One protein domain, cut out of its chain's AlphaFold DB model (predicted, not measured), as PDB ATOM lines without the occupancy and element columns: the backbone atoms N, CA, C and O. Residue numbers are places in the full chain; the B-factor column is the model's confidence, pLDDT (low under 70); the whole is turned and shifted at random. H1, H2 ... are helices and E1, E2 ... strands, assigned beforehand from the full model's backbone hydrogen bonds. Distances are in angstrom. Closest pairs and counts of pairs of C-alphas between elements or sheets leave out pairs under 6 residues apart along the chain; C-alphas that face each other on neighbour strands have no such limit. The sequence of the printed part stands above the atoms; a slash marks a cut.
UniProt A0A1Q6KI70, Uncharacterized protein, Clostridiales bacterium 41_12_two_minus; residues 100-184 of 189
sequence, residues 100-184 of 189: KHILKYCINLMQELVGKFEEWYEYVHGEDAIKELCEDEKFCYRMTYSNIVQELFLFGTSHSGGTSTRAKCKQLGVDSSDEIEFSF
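Overview. This is residues 100 to 184 of the 189 residues of an uncharacterized protein of Clostridiales bacterium 41_12_two_minus (UniProt A0A1Q6KI70). A narrow ribbon of two antiparallel strands, E1 and E2, runs beside the long helix H1 with E2 nearer to it, and at one end two short crossed helices, H2 and H3, make a small head near the beginning of H1. At the other end residues 126 to 139 fold back from H1 to E1 as a long loop, of which residues 132 to 137 stick out. The printed part has 85 residues, with three named helices and two named strands in the order H1, E1, H2, H3, E2 along the chain. The class is mostly helix, and the sheet has the order E1 - E2, antiparallel. The whole is loose, with a radius of gyration of the C-alphas of 16.1 A, and elongated, spanning 47 by 24 by 22 A.

Arrangement. E1, residues 140 to 144, and E2, residues 179 to 183, are antiparallel neighbours at 161 degrees between their directions. N 141 and O 182 are 2.8 A apart and N 143 and O 180 are 3.0 A apart, both within hydrogen-bond range. H1, residues 100 to 125, comes closest to E2 at the C-alphas of Gln 111 and Phe 182, 6.1 A apart. Between H1 and the sheet, 17 pairs of C-alphas within 10 A involve E2 and 2 involve E1. H2, residues 145 to 153, touches H3, residues 163 to 172; their closest C-alphas, of Gln 150 and Thr 165, are 6.0 A apart, and their lines are about perpendicular at 87 degrees. H1 is close to but not clearly touching H2, with the closest C-alphas, of Leu 103 and Leu 152, 7.8 A apart. H1 is also close to but not clearly touching H3, with the closest C-alphas, of Lys 100 and Leu 172, 5.5 A apart. E1 and H3 are apart. In H1, H2 and H3 every O i to N i+4 pair is within hydrogen-bond range.

Along the chain. E1 measures 13.6 A from first to last C-alpha, beginning at C-alpha 140 (186.007, 168.208, 124.297). E2 measures 12.5 A and ends at C-alpha 183 (181.875, 169.512, 124.147). H1 measures 37.8 A, beginning at C-alpha 100 (179.945, 187.100, 109.719). H2 measures 11.4 A and H3 14.4 A.

Size, cuts and confidence. The two C-alphas farthest apart, those of Gly 126 and Ser 158, are 48.5 A apart. The printed part has no cut. The link from H1 to E1 is long, with 14 residues, and its residues 132 to 137 stand free. The link from E1 to H2 is tight, and those from H2 to H3 and from H3 to E2 are short. The mean pLDDT of the printed part is 89.0, and residues 159 to 161 are under 70.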
ATOM      1  N   LYS A 100     180.237 187.188 108.280       93.44
ATOM      2  CA  LYS A 100     179.945 187.100 109.719       93.44
ATOM      3  C   LYS A 100     178.853 186.080 109.987       93.44
ATOM      4  O   LYS A 100     178.970 185.293 110.925       93.44
ATOM      5  N   HIS A 101     177.810 186.081 109.162       92.69
ATOM      6  CA  HIS A 101     176.768 185.066 109.233       92.69
ATOM      7  C   HIS A 101     177.324 183.685 108.901       92.69
ATOM      8  O   HIS A 101     177.039 182.752 109.642       92.69
ATOM      9  N   ILE A 102     178.172 183.554 107.875       93.31
ATOM     10  CA  ILE A 102     178.834 182.280 107.554       93.31
ATOM     11  C   ILE A 102     179.612 181.756 108.765       93.31
ATOM     12  O   ILE A 102     179.392 180.622 109.179       93.31
ATOM     13  N   LEU A 103     180.459 182.591 109.379       94.62
ATOM     14  CA  LEU A 103     181.224 182.212 110.570       94.62
ATOM     15  C   LEU A 103     180.303 181.716 111.692       94.62
ATOM     16  O   LEU A 103     180.517 180.636 112.241       94.62
ATOM     17  N   LYS A 104     179.261 182.492 112.007       94.62
ATOM     18  CA  LYS A 104     178.294 182.151 113.054       94.62
ATOM     19  C   LYS A 104     177.572 180.835 112.760       94.62
ATOM     20  O   LYS A 104     177.463 179.995 113.646       94.62
ATOM     21  N   TYR A 105     177.093 180.640 111.534       94.62
ATOM     22  CA  TYR A 105     176.381 179.422 111.150       94.62
ATOM     23  C   TYR A 105     177.285 178.193 111.172       94.62
ATOM     24  O   TYR A 105     176.840 177.146 111.628       94.62
ATOM     25  N   CYS A 106     178.546 178.306 110.749       94.31
ATOM     26  CA  CYS A 106     179.501 177.202 110.841       94.31
ATOM     27  C   CYS A 106     179.752 176.781 112.293       94.31
ATOM     28  O   CYS A 106     179.752 175.589 112.582       94.31
ATOM     29  N   ILE A 107     179.923 177.740 113.210       94.44
ATOM     30  CA  ILE A 107     180.092 177.445 114.641       94.44
ATOM     31  C   ILE A 107     178.837 176.761 115.194       94.44
ATOM     32  O   ILE A 107     178.941 175.694 115.791       94.44
ATOM     33  N   ASN A 108     177.657 177.323 114.927       93.81
ATOM     34  CA  ASN A 108     176.391 176.752 115.385       93.81
ATOM     35  C   ASN A 108     176.163 175.332 114.843       93.81
ATOM     36  O   ASN A 108     175.719 174.464 115.582       93.81
ATOM     37  N   LEU A 109     176.482 175.084 113.570       94.69
ATOM     38  CA  LEU A 109     176.338 173.764 112.953       94.69
ATOM     39  C   LEU A 109     177.253 172.730 113.619       94.69
ATOM     40  O   LEU A 109     176.845 171.592 113.830       94.69
ATOM     41  N   MET A 110     178.482 173.120 113.962       93.81
ATOM     42  CA  MET A 110     179.401 172.243 114.686       93.81
ATOM     43  C   MET A 110     178.909 171.958 116.109       93.81
ATOM     44  O   MET A 110     179.021 170.823 116.559       93.81
ATOM     45  N   GLN A 111     178.318 172.943 116.792       92.31
ATOM     46  CA  GLN A 111     177.680 172.733 118.098       92.31
ATOM     47  C   GLN A 111     176.482 171.777 117.997       92.31
ATOM     48  O   GLN A 111     176.387 170.831 118.770       92.31
ATOM     49  N   GLU A 112     175.607 171.969 117.007       94.12
ATOM     50  CA  GLU A 112     174.465 171.079 116.758       94.12
ATOM     51  C   GLU A 112     174.923 169.646 116.464       94.12
ATOM     52  O   GLU A 112     174.361 168.689 116.995       94.12
ATOM     53  N   LEU A 113     175.973 169.488 115.654       94.62
ATOM     54  CA  LEU A 113     176.549 168.183 115.349       94.62
ATOM     55  C   LEU A 113     177.054 167.479 116.614       94.62
ATOM     56  O   LEU A 113     176.824 166.281 116.765       94.62
ATOM     57  N   VAL A 114     177.714 168.204 117.520       92.50
ATOM     58  CA  VAL A 114     178.168 167.644 118.801       92.50
ATOM     59  C   VAL A 114     176.988 167.206 119.664       92.50
ATOM     60  O   VAL A 114     177.005 166.074 120.137       92.50
ATOM     61  N   GLY A 115     175.924 168.009 119.756       90.81
ATOM     62  CA  GLY A 115     174.694 167.602 120.447       90.81
ATOM     63  C   GLY A 115     174.044 166.354 119.831       90.81
ATOM     64  O   GLY A 115     173.559 165.479 120.538       90.81
ATOM     65  N   LYS A 116     174.099 166.184 118.503       92.62
ATOM     66  CA  LYS A 116     173.639 164.940 117.854       92.62
ATOM     67  C   LYS A 116     174.504 163.727 118.170       92.62
ATOM     68  O   LYS A 116     173.976 162.617 118.236       92.62
ATOM     69  N   PHE A 117     175.807 163.912 118.357       92.31
ATOM     70  CA  PHE A 117     176.679 162.837 118.827       92.31
ATOM     71  C   PHE A 117     176.414 162.477 120.287       92.31
ATOM     72  O   PHE A 117     176.455 161.295 120.617       92.31
ATOM     73  N   GLU A 118     176.102 163.467 121.117       90.50
ATOM     74  CA  GLU A 118     175.698 163.293 122.511       90.50
ATOM     75  C   GLU A 118     174.426 162.438 122.617       90.50
ATOM     76  O   GLU A 118     174.467 161.340 123.175       90.50
ATOM     77  N   GLU A 119     173.345 162.854 121.939       90.88
ATOM     78  CA  GLU A 119     172.079 162.105 121.856       90.88
ATOM     79  C   GLU A 119     172.306 160.655 121.386       90.88
ATOM     80  O   GLU A 119     171.730 159.699 121.912       90.88
ATOM     81  N   TRP A 120     173.144 160.475 120.360       93.69
ATOM     82  CA  TRP A 120     173.458 159.153 119.824       93.69
ATOM     83  C   TRP A 120     174.220 158.286 120.832       93.69
ATOM     84  O   TRP A 120     173.949 157.087 120.934       93.69
ATOM     85  N   TYR A 121     175.166 158.867 121.565       91.00
ATOM     86  CA  TYR A 121     175.977 158.140 122.529       91.00
ATOM     87  C   TYR A 121     175.125 157.638 123.702       91.00
ATOM     88  O   TYR A 121     175.189 156.451 124.027       91.00
ATOM     89  N   GLU A 122     174.265 158.483 124.273       91.62
ATOM     90  CA  GLU A 122     173.318 158.077 125.324       91.62
ATOM     91  C   GLU A 122     172.345 157.002 124.834       91.62
ATOM     92  O   GLU A 122     172.079 156.023 125.530       91.62
ATOM     93  N   TYR A 123     171.865 157.111 123.594       91.81
ATOM     94  CA  TYR A 123     171.001 156.086 123.007       91.81
ATOM     95  C   TYR A 123     171.680 154.707 122.930       91.81
ATOM     96  O   TYR A 123     171.033 153.678 123.141       91.81
ATOM     97  N   VAL A 124     172.979 154.661 122.614       94.31
ATOM     98  CA  VAL A 124     173.736 153.405 122.473       94.31
ATOM     99  C   VAL A 124     174.198 152.853 123.824       94.31
ATOM    100  O   VAL A 124     174.226 151.631 123.999       94.31
ATOM    101  N   HIS A 125     174.567 153.722 124.765       89.94
ATOM    102  CA  HIS A 125     175.264 153.342 125.997       89.94
ATOM    103  C   HIS A 125     174.418 153.476 127.278       89.94
ATOM    104  O   HIS A 125     174.815 152.934 128.308       89.94
ATOM    105  N   GLY A 126     173.239 154.102 127.211       90.19
ATOM    106  CA  GLY A 126     172.336 154.363 128.337       90.19
ATOM    107  C   GLY A 126     172.217 155.858 128.662       90.19
ATOM    108  O   GLY A 126     173.155 156.615 128.432       90.19
ATOM    109  N   GLU A 127     171.075 156.270 129.227       80.81
ATOM    110  CA  GLU A 127     170.717 157.687 129.474       80.81
ATOM    111  C   GLU A 127     171.705 158.454 130.374       80.81
ATOM    112  O   GLU A 127     171.766 159.672 130.301       80.81
ATOM    113  N   ASP A 128     172.500 157.772 131.204       84.50
ATOM    114  CA  ASP A 128     173.509 158.413 132.063       84.50
ATOM    115  C   ASP A 128     174.952 158.133 131.610       84.50
ATOM    116  O   ASP A 128     175.907 158.528 132.281       84.50
ATOM    117  N   ALA A 129     175.139 157.487 130.454       86.12
ATOM    118  CA  ALA A 129     176.448 157.015 130.014       86.12
ATOM    119  C   ALA A 129     177.475 158.141 129.861       86.12
ATOM    120  O   ALA A 129     178.651 157.908 130.106       86.12
ATOM    121  N   ILE A 130     177.050 159.350 129.481       86.12
ATOM    122  CA  ILE A 130     177.936 160.517 129.346       86.12
ATOM    123  C   ILE A 130     178.321 161.095 130.708       86.12
ATOM    124  O   ILE A 130     179.467 161.498 130.904       86.12
ATOM    125  N   LYS A 131     177.398 161.097 131.677       84.69
ATOM    126  CA  LYS A 131     177.670 161.545 133.054       84.69
ATOM    127  C   LYS A 131     178.616 160.598 133.784       84.69
ATOM    128  O   LYS A 131     179.353 161.029 134.665       84.69
ATOM    129  N   GLU A 132     178.578 159.318 133.424       85.50
ATOM    130  CA  GLU A 132     179.470 158.289 133.959       85.50
ATOM    131  C   GLU A 132     180.883 158.336 133.355       85.50
ATOM    132  O   GLU A 132     181.797 157.733 133.925       85.50
ATOM    133  N   LEU A 133     181.092 159.059 132.245       85.69
ATOM    134  CA  LEU A 133     182.422 159.247 131.664       85.69
ATOM    135  C   LEU A 133     183.313 160.066 132.592       85.69
ATOM    136  O   LEU A 133     182.899 161.080 133.162       85.69
ATOM    137  N   CYS A 134     184.580 159.666 132.687       83.44
ATOM    138  CA  CYS A 134     185.577 160.520 133.315       83.44
ATOM    139  C   CYS A 134     185.909 161.727 132.416       83.44
ATOM    140  O   CYS A 134     185.682 161.701 131.206       83.44
ATOM    141  N   GLU A 135     186.473 162.785 133.006       78.62
ATOM    142  CA  GLU A 135     186.845 164.018 132.286       78.62
ATOM    143  C   GLU A 135     187.750 163.757 131.068       78.62
ATOM    144  O   GLU A 135     187.624 164.443 130.059       78.62
ATOM    145  N   ASP A 136     188.609 162.734 131.135       79.81
ATOM    146  CA  ASP A 136     189.519 162.356 130.047       79.81
ATOM    147  C   ASP A 136     188.813 161.632 128.880       79.81
ATOM    148  O   ASP A 136     189.358 161.557 127.776       79.81
ATOM    149  N   GLU A 137     187.621 161.076 129.109       81.75
ATOM    150  CA  GLU A 137     186.830 160.358 128.099       81.75
ATOM    151  C   GLU A 137     185.723 161.222 127.486       81.75
ATOM    152  O   GLU A 137     185.233 160.909 126.396       81.75
ATOM    153  N   LYS A 138     185.331 162.314 128.154       83.88
ATOM    154  CA  LYS A 138     184.352 163.261 127.618       83.88
ATOM    155  C   LYS A 138     184.904 163.942 126.367       83.88
ATOM    156  O   LYS A 138     186.026 164.450 126.337       83.88
ATOM    157  N   PHE A 139     184.089 163.986 125.316       87.62
ATOM    158  CA  PHE A 139     184.449 164.719 124.112       87.62
ATOM    159  C   PHE A 139     184.557 166.215 124.429       87.62
ATOM    160  O   PHE A 139     183.584 166.845 124.840       87.62
ATOM    161  N   CYS A 140     185.741 166.780 124.199       87.81
ATOM    162  CA  CYS A 140     186.007 168.208 124.297       87.81
ATOM    163  C   CYS A 140     186.985 168.608 123.191       87.81
ATOM    164  O   CYS A 140     188.118 168.123 123.118       87.81
ATOM    165  N   TYR A 141     186.548 169.512 122.324       90.88
ATOM    166  CA  TYR A 141     187.379 170.107 121.292       90.88
ATOM    167  C   TYR A 141     187.354 171.624 121.428       90.88
ATOM    168  O   TYR A 141     186.310 172.257 121.293       90.88
ATOM    169  N   ARG A 142     188.523 172.219 121.673       91.62
ATOM    170  CA  ARG A 142     188.693 173.670 121.771       91.62
ATOM    171  C   ARG A 142     189.495 174.198 120.601       91.62
ATOM    172  O   ARG A 142     190.532 173.643 120.240       91.62
ATOM    173  N   MET A 143     189.034 175.306 120.037       93.00
ATOM    174  CA  MET A 143     189.734 175.993 118.964       93.00
ATOM    175  C   MET A 143     189.510 177.502 119.048       93.00
ATOM    176  O   MET A 143     188.424 177.962 119.386       93.00
ATOM    177  N   THR A 144     190.533 178.292 118.723       94.62
ATOM    178  CA  THR A 144     190.415 179.758 118.744       94.62
ATOM    179  C   THR A 144     189.688 180.286 117.510       94.62
ATOM    180  O   THR A 144     189.765 179.696 116.424       94.62
ATOM    181  N   TYR A 145     189.078 181.468 117.616       94.19
ATOM    182  CA  TYR A 145     188.571 182.187 116.443       94.19
ATOM    183  C   TYR A 145     189.659 182.434 115.395       94.19
ATOM    184  O   TYR A 145     189.359 182.419 114.204       94.19
ATOM    185  N   SER A 146     190.923 182.621 115.793       92.56
ATOM    186  CA  SER A 146     192.028 182.727 114.834       92.56
ATOM    187  C   SER A 146     192.176 181.460 113.992       92.56
ATOM    188  O   SER A 146     192.365 181.558 112.783       92.56
ATOM    189  N   ASN A 147     192.087 180.275 114.599       91.50
ATOM    190  CA  ASN A 147     192.162 179.014 113.862       91.50
ATOM    191  C   ASN A 147     190.943 178.832 112.950       91.50
ATOM    192  O   ASN A 147     191.113 178.554 111.767       91.50
ATOM    193  N   ILE A 148     189.734 179.087 113.458       93.25
ATOM    194  CA  ILE A 148     188.494 178.983 112.671       93.25
ATOM    195  C   ILE A 148     188.536 179.922 111.461       93.25
ATOM    196  O   ILE A 148     188.255 179.514 110.338       93.25
ATOM    197  N   VAL A 149     188.920 181.184 111.662       93.12
ATOM    198  CA  VAL A 149     188.992 182.180 110.583       93.12
ATOM    199  C   VAL A 149     190.085 181.838 109.574       93.12
ATOM    200  O   VAL A 149     189.901 182.070 108.376       93.12
ATOM    201  N   GLN A 150     191.208 181.280 110.035       90.19
ATOM    202  CA  GLN A 150     192.269 180.819 109.148       90.19
ATOM    203  C   GLN A 150     191.769 179.707 108.223       90.19
ATOM    204  O   GLN A 150     191.978 179.801 107.016       90.19
ATOM    205  N   GLU A 151     191.087 178.704 108.772       91.25
ATOM    206  CA  GLU A 151     190.564 177.568 108.008       91.25
ATOM    207  C   GLU A 151     189.394 177.967 107.096       91.25
ATOM    208  O   GLU A 151     189.359 177.587 105.929       91.25
ATOM    209  N   LEU A 152     188.451 178.784 107.574       91.88
ATOM    210  CA  LEU A 152     187.250 179.118 106.799       91.88
ATOM    211  C   LEU A 152     187.497 180.152 105.696       91.88
ATOM    212  O   LEU A 152     186.914 180.046 104.619       91.88
ATOM    213  N   PHE A 153     188.320 181.172 105.953       91.50
ATOM    214  CA  PHE A 153     188.402 182.341 105.066       91.50
ATOM    215  C   PHE A 153     189.775 182.563 104.440       91.50
ATOM    216  O   PHE A 153     189.877 183.289 103.451       91.50
ATOM    217  N   LEU A 154     190.837 181.996 105.015       89.69
ATOM    218  CA  LEU A 154     192.214 182.243 104.576       89.69
ATOM    219  C   LEU A 154     192.931 180.976 104.093       89.69
ATOM    220  O   LEU A 154     194.089 181.070 103.667       89.69
ATOM    221  N   PHE A 155     192.258 179.822 104.104       85.25
ATOM    222  CA  PHE A 155     192.799 178.561 103.617       85.25
ATOM    223  C   PHE A 155     193.183 178.683 102.136       85.25
ATOM    224  O   PHE A 155     192.381 179.068 101.287       85.25
ATOM    225  N   GLY A 156     194.456 178.416 101.833       79.75
ATOM    226  CA  GLY A 156     195.019 178.555 100.485       79.75
ATOM    227  C   GLY A 156     195.453 179.972 100.086       79.75
ATOM    228  O   GLY A 156     195.924 180.165  98.965       79.75
ATOM    229  N   THR A 157     195.351 180.966 100.974       84.00
ATOM    230  CA  THR A 157     195.922 182.302 100.729       84.00
ATOM    231  C   THR A 157     197.408 182.350 101.101       84.00
ATOM    232  O   THR A 157     197.873 181.624 101.976       84.00
ATOM    233  N   SER A 158     198.182 183.244 100.475       74.88
ATOM    234  CA  SER A 158     199.619 183.435 100.769       74.88
ATOM    235  C   SER A 158     199.891 184.128 102.112       74.88
ATOM    236  O   SER A 158     201.026 184.504 102.408       74.88
ATOM    237  N   HIS A 159     198.852 184.361 102.908       66.38
ATOM    238  CA  HIS A 159     198.957 185.059 104.168       66.38
ATOM    239  C   HIS A 159     199.328 184.083 105.287       66.38
ATOM    240  O   HIS A 159     198.540 183.230 105.690       66.38
ATOM    241  N   SER A 160     200.549 184.222 105.805       58.91
ATOM    242  CA  SER A 160     201.084 183.404 106.893       58.91
ATOM    243  C   SER A 160     200.429 183.763 108.236       58.91
ATOM    244  O   SER A 160     200.985 184.544 109.007       58.91
ATOM    245  N   GLY A 161     199.224 183.233 108.461       60.50
ATOM    246  CA  GLY A 161     198.592 182.798 109.724       60.50
ATOM    247  C   GLY A 161     198.500 183.715 110.953       60.50
ATOM    248  O   GLY A 161     197.835 183.345 111.911       60.50
ATOM    249  N   GLY A 162     199.158 184.875 110.990       73.06
ATOM    250  CA  GLY A 162     199.257 185.707 112.192       73.06
ATOM    251  C   GLY A 162     198.587 187.067 112.032       73.06
ATOM    252  O   GLY A 162     197.509 187.325 112.564       73.06
ATOM    253  N   THR A 163     199.241 187.975 111.312       81.12
ATOM    254  CA  THR A 163     198.794 189.374 111.180       81.12
ATOM    255  C   THR A 163     197.544 189.510 110.313       81.12
ATOM    256  O   THR A 163     196.618 190.237 110.669       81.12
ATOM    257  N   SER A 164     197.490 188.774 109.206       85.62
ATOM    258  CA  SER A 164     196.340 188.684 108.300       85.62
ATOM    259  C   SER A 164     195.099 188.121 108.981       85.62
ATOM    260  O   SER A 164     194.004 188.654 108.823       85.62
ATOM    261  N   THR A 165     195.281 187.069 109.772       89.12
ATOM    262  CA  THR A 165     194.210 186.351 110.461       89.12
ATOM    263  C   THR A 165     193.608 187.229 111.544       89.12
ATOM    264  O   THR A 165     192.403 187.447 111.547       89.12
ATOM    265  N   ARG A 166     194.446 187.885 112.361       89.44
ATOM    266  CA  ARG A 166     193.994 188.895 113.337       89.44
ATOM    267  C   ARG A 166     193.243 190.053 112.681       89.44
ATOM    268  O   ARG A 166     192.229 190.506 113.208       89.44
ATOM    269  N   ALA A 167     193.713 190.530 111.528       91.94
ATOM    270  CA  ALA A 167     193.016 191.575 110.784       91.94
ATOM    271  C   ALA A 167     191.633 191.103 110.304       91.94
ATOM    272  O   ALA A 167     190.663 191.853 110.423       91.94
ATOM    273  N   LYS A 168     191.524 189.858 109.826       93.12
ATOM    274  CA  LYS A 168     190.255 189.252 109.407       93.12
ATOM    275  C   LYS A 168     189.307 189.018 110.590       93.12
ATOM    276  O   LYS A 168     188.150 189.412 110.496       93.12
ATOM    277  N   CYS A 169     189.788 188.514 111.728       92.88
ATOM    278  CA  CYS A 169     189.006 188.417 112.970       92.88
ATOM    279  C   CYS A 169     188.420 189.783 113.368       92.88
ATOM    280  O   CYS A 169     187.220 189.901 113.613       92.88
ATOM    281  N   LYS A 170     189.229 190.851 113.306       93.75
ATOM    282  CA  LYS A 170     188.770 192.220 113.590       93.75
ATOM    283  C   LYS A 170     187.694 192.711 112.614       93.75
ATOM    284  O   LYS A 170     186.778 193.409 113.037       93.75
ATOM    285  N   GLN A 171     187.778 192.356 111.327       93.69
ATOM    286  CA  GLN A 171     186.726 192.666 110.342       93.69
ATOM    287  C   GLN A 171     185.414 191.942 110.671       93.69
ATOM    288  O   GLN A 171     184.330 192.524 110.565       93.69
ATOM    289  N   LEU A 172     185.519 190.687 111.113       93.62
ATOM    290  CA  LEU A 172     184.381 189.864 111.512       93.62
ATOM    291  C   LEU A 172     183.794 190.299 112.868       93.62
ATOM    292  O   LEU A 172     182.613 190.075 113.115       93.62
ATOM    293  N   GLY A 173     184.558 191.042 113.673       92.94
ATOM    294  CA  GLY A 173     184.128 191.570 114.970       92.94
ATOM    295  C   GLY A 173     184.294 190.572 116.115       92.94
ATOM    296  O   GLY A 173     183.567 190.669 117.096       92.94
ATOM    297  N   VAL A 174     185.222 189.625 115.971       93.62
ATOM    298  CA  VAL A 174     185.550 188.597 116.969       93.62
ATOM    299  C   VAL A 174     186.982 188.795 117.465       93.62
ATOM    300  O   VAL A 174     187.841 189.251 116.696       93.62
ATOM    301  N   ASP A 175     187.255 188.470 118.729       94.75
ATOM    302  CA  ASP A 175     188.633 188.443 119.218       94.75
ATOM    303  C   ASP A 175     189.326 187.187 118.684       94.75
ATOM    304  O   ASP A 175     188.824 186.076 118.793       94.75
ATOM    305  N   SER A 176     190.500 187.361 118.082       91.50
ATOM    306  CA  SER A 176     191.298 186.248 117.564       91.50
ATOM    307  C   SER A 176     191.721 185.242 118.640       91.50
ATOM    308  O   SER A 176     191.998 184.092 118.307       91.50
ATOM    309  N   SER A 177     191.832 185.691 119.890       91.62
ATOM    310  CA  SER A 177     192.295 184.899 121.027       91.62
ATOM    311  C   SER A 177     191.165 184.222 121.794       91.62
ATOM    312  O   SER A 177     191.469 183.361 122.612       91.62
ATOM    313  N   ASP A 178     189.907 184.568 121.519       94.62
ATOM    314  CA  ASP A 178     188.767 183.897 122.136       94.62
ATOM    315  C   ASP A 178     188.716 182.432 121.678       94.62
ATOM    316  O   ASP A 178     188.885 182.114 120.491       94.62
ATOM    317  N   GLU A 179     188.492 181.542 122.640       93.44
ATOM    318  CA  GLU A 179     188.337 180.109 122.424       93.44
ATOM    319  C   GLU A 179     186.859 179.750 122.294       93.44
ATOM    320  O   GLU A 179     186.005 180.266 123.014       93.44
ATOM    321  N   ILE A 180     186.572 178.851 121.358       92.81
ATOM    322  CA  ILE A 180     185.280 178.193 121.233       92.81
ATOM    323  C   ILE A 180     185.475 176.746 121.649       92.81
ATOM    324  O   ILE A 180     186.359 176.055 121.132       92.81
ATOM    325  N   GLU A 181     184.639 176.311 122.579       93.50
ATOM    326  CA  GLU A 181     184.576 174.935 123.037       93.50
ATOM    327  C   GLU A 181     183.393 174.219 122.386       93.50
ATOM    328  O   GLU A 181     182.288 174.753 122.282       93.50
ATOM    329  N   PHE A 182     183.668 173.009 121.917       91.88
ATOM    330  CA  PHE A 182     182.700 172.055 121.412       91.88
ATOM    331  C   PHE A 182     182.824 170.807 122.281       91.88
ATOM    332  O   PHE A 182     183.771 170.033 122.132       91.88
ATOM    333  N   SER A 183     181.899 170.630 123.210       89.44
ATOM    334  CA  SER A 183     181.875 169.512 124.147       89.44
ATOM    335  C   SER A 183     180.477 168.921 124.226       89.44
ATOM    336  O   SER A 183     179.511 169.560 123.803       89.44
ATOM    337  N   PHE A 184     180.376 167.705 124.762       85.06
ATOM    338  CA  PHE A 184     179.089 167.234 125.272       85.06
ATOM    339  C   PHE A 184     178.618 168.182 126.374       85.06
ATOM    340  O   PHE A 184     179.453 168.747 127.094       85.06
TER     341      PHE A 184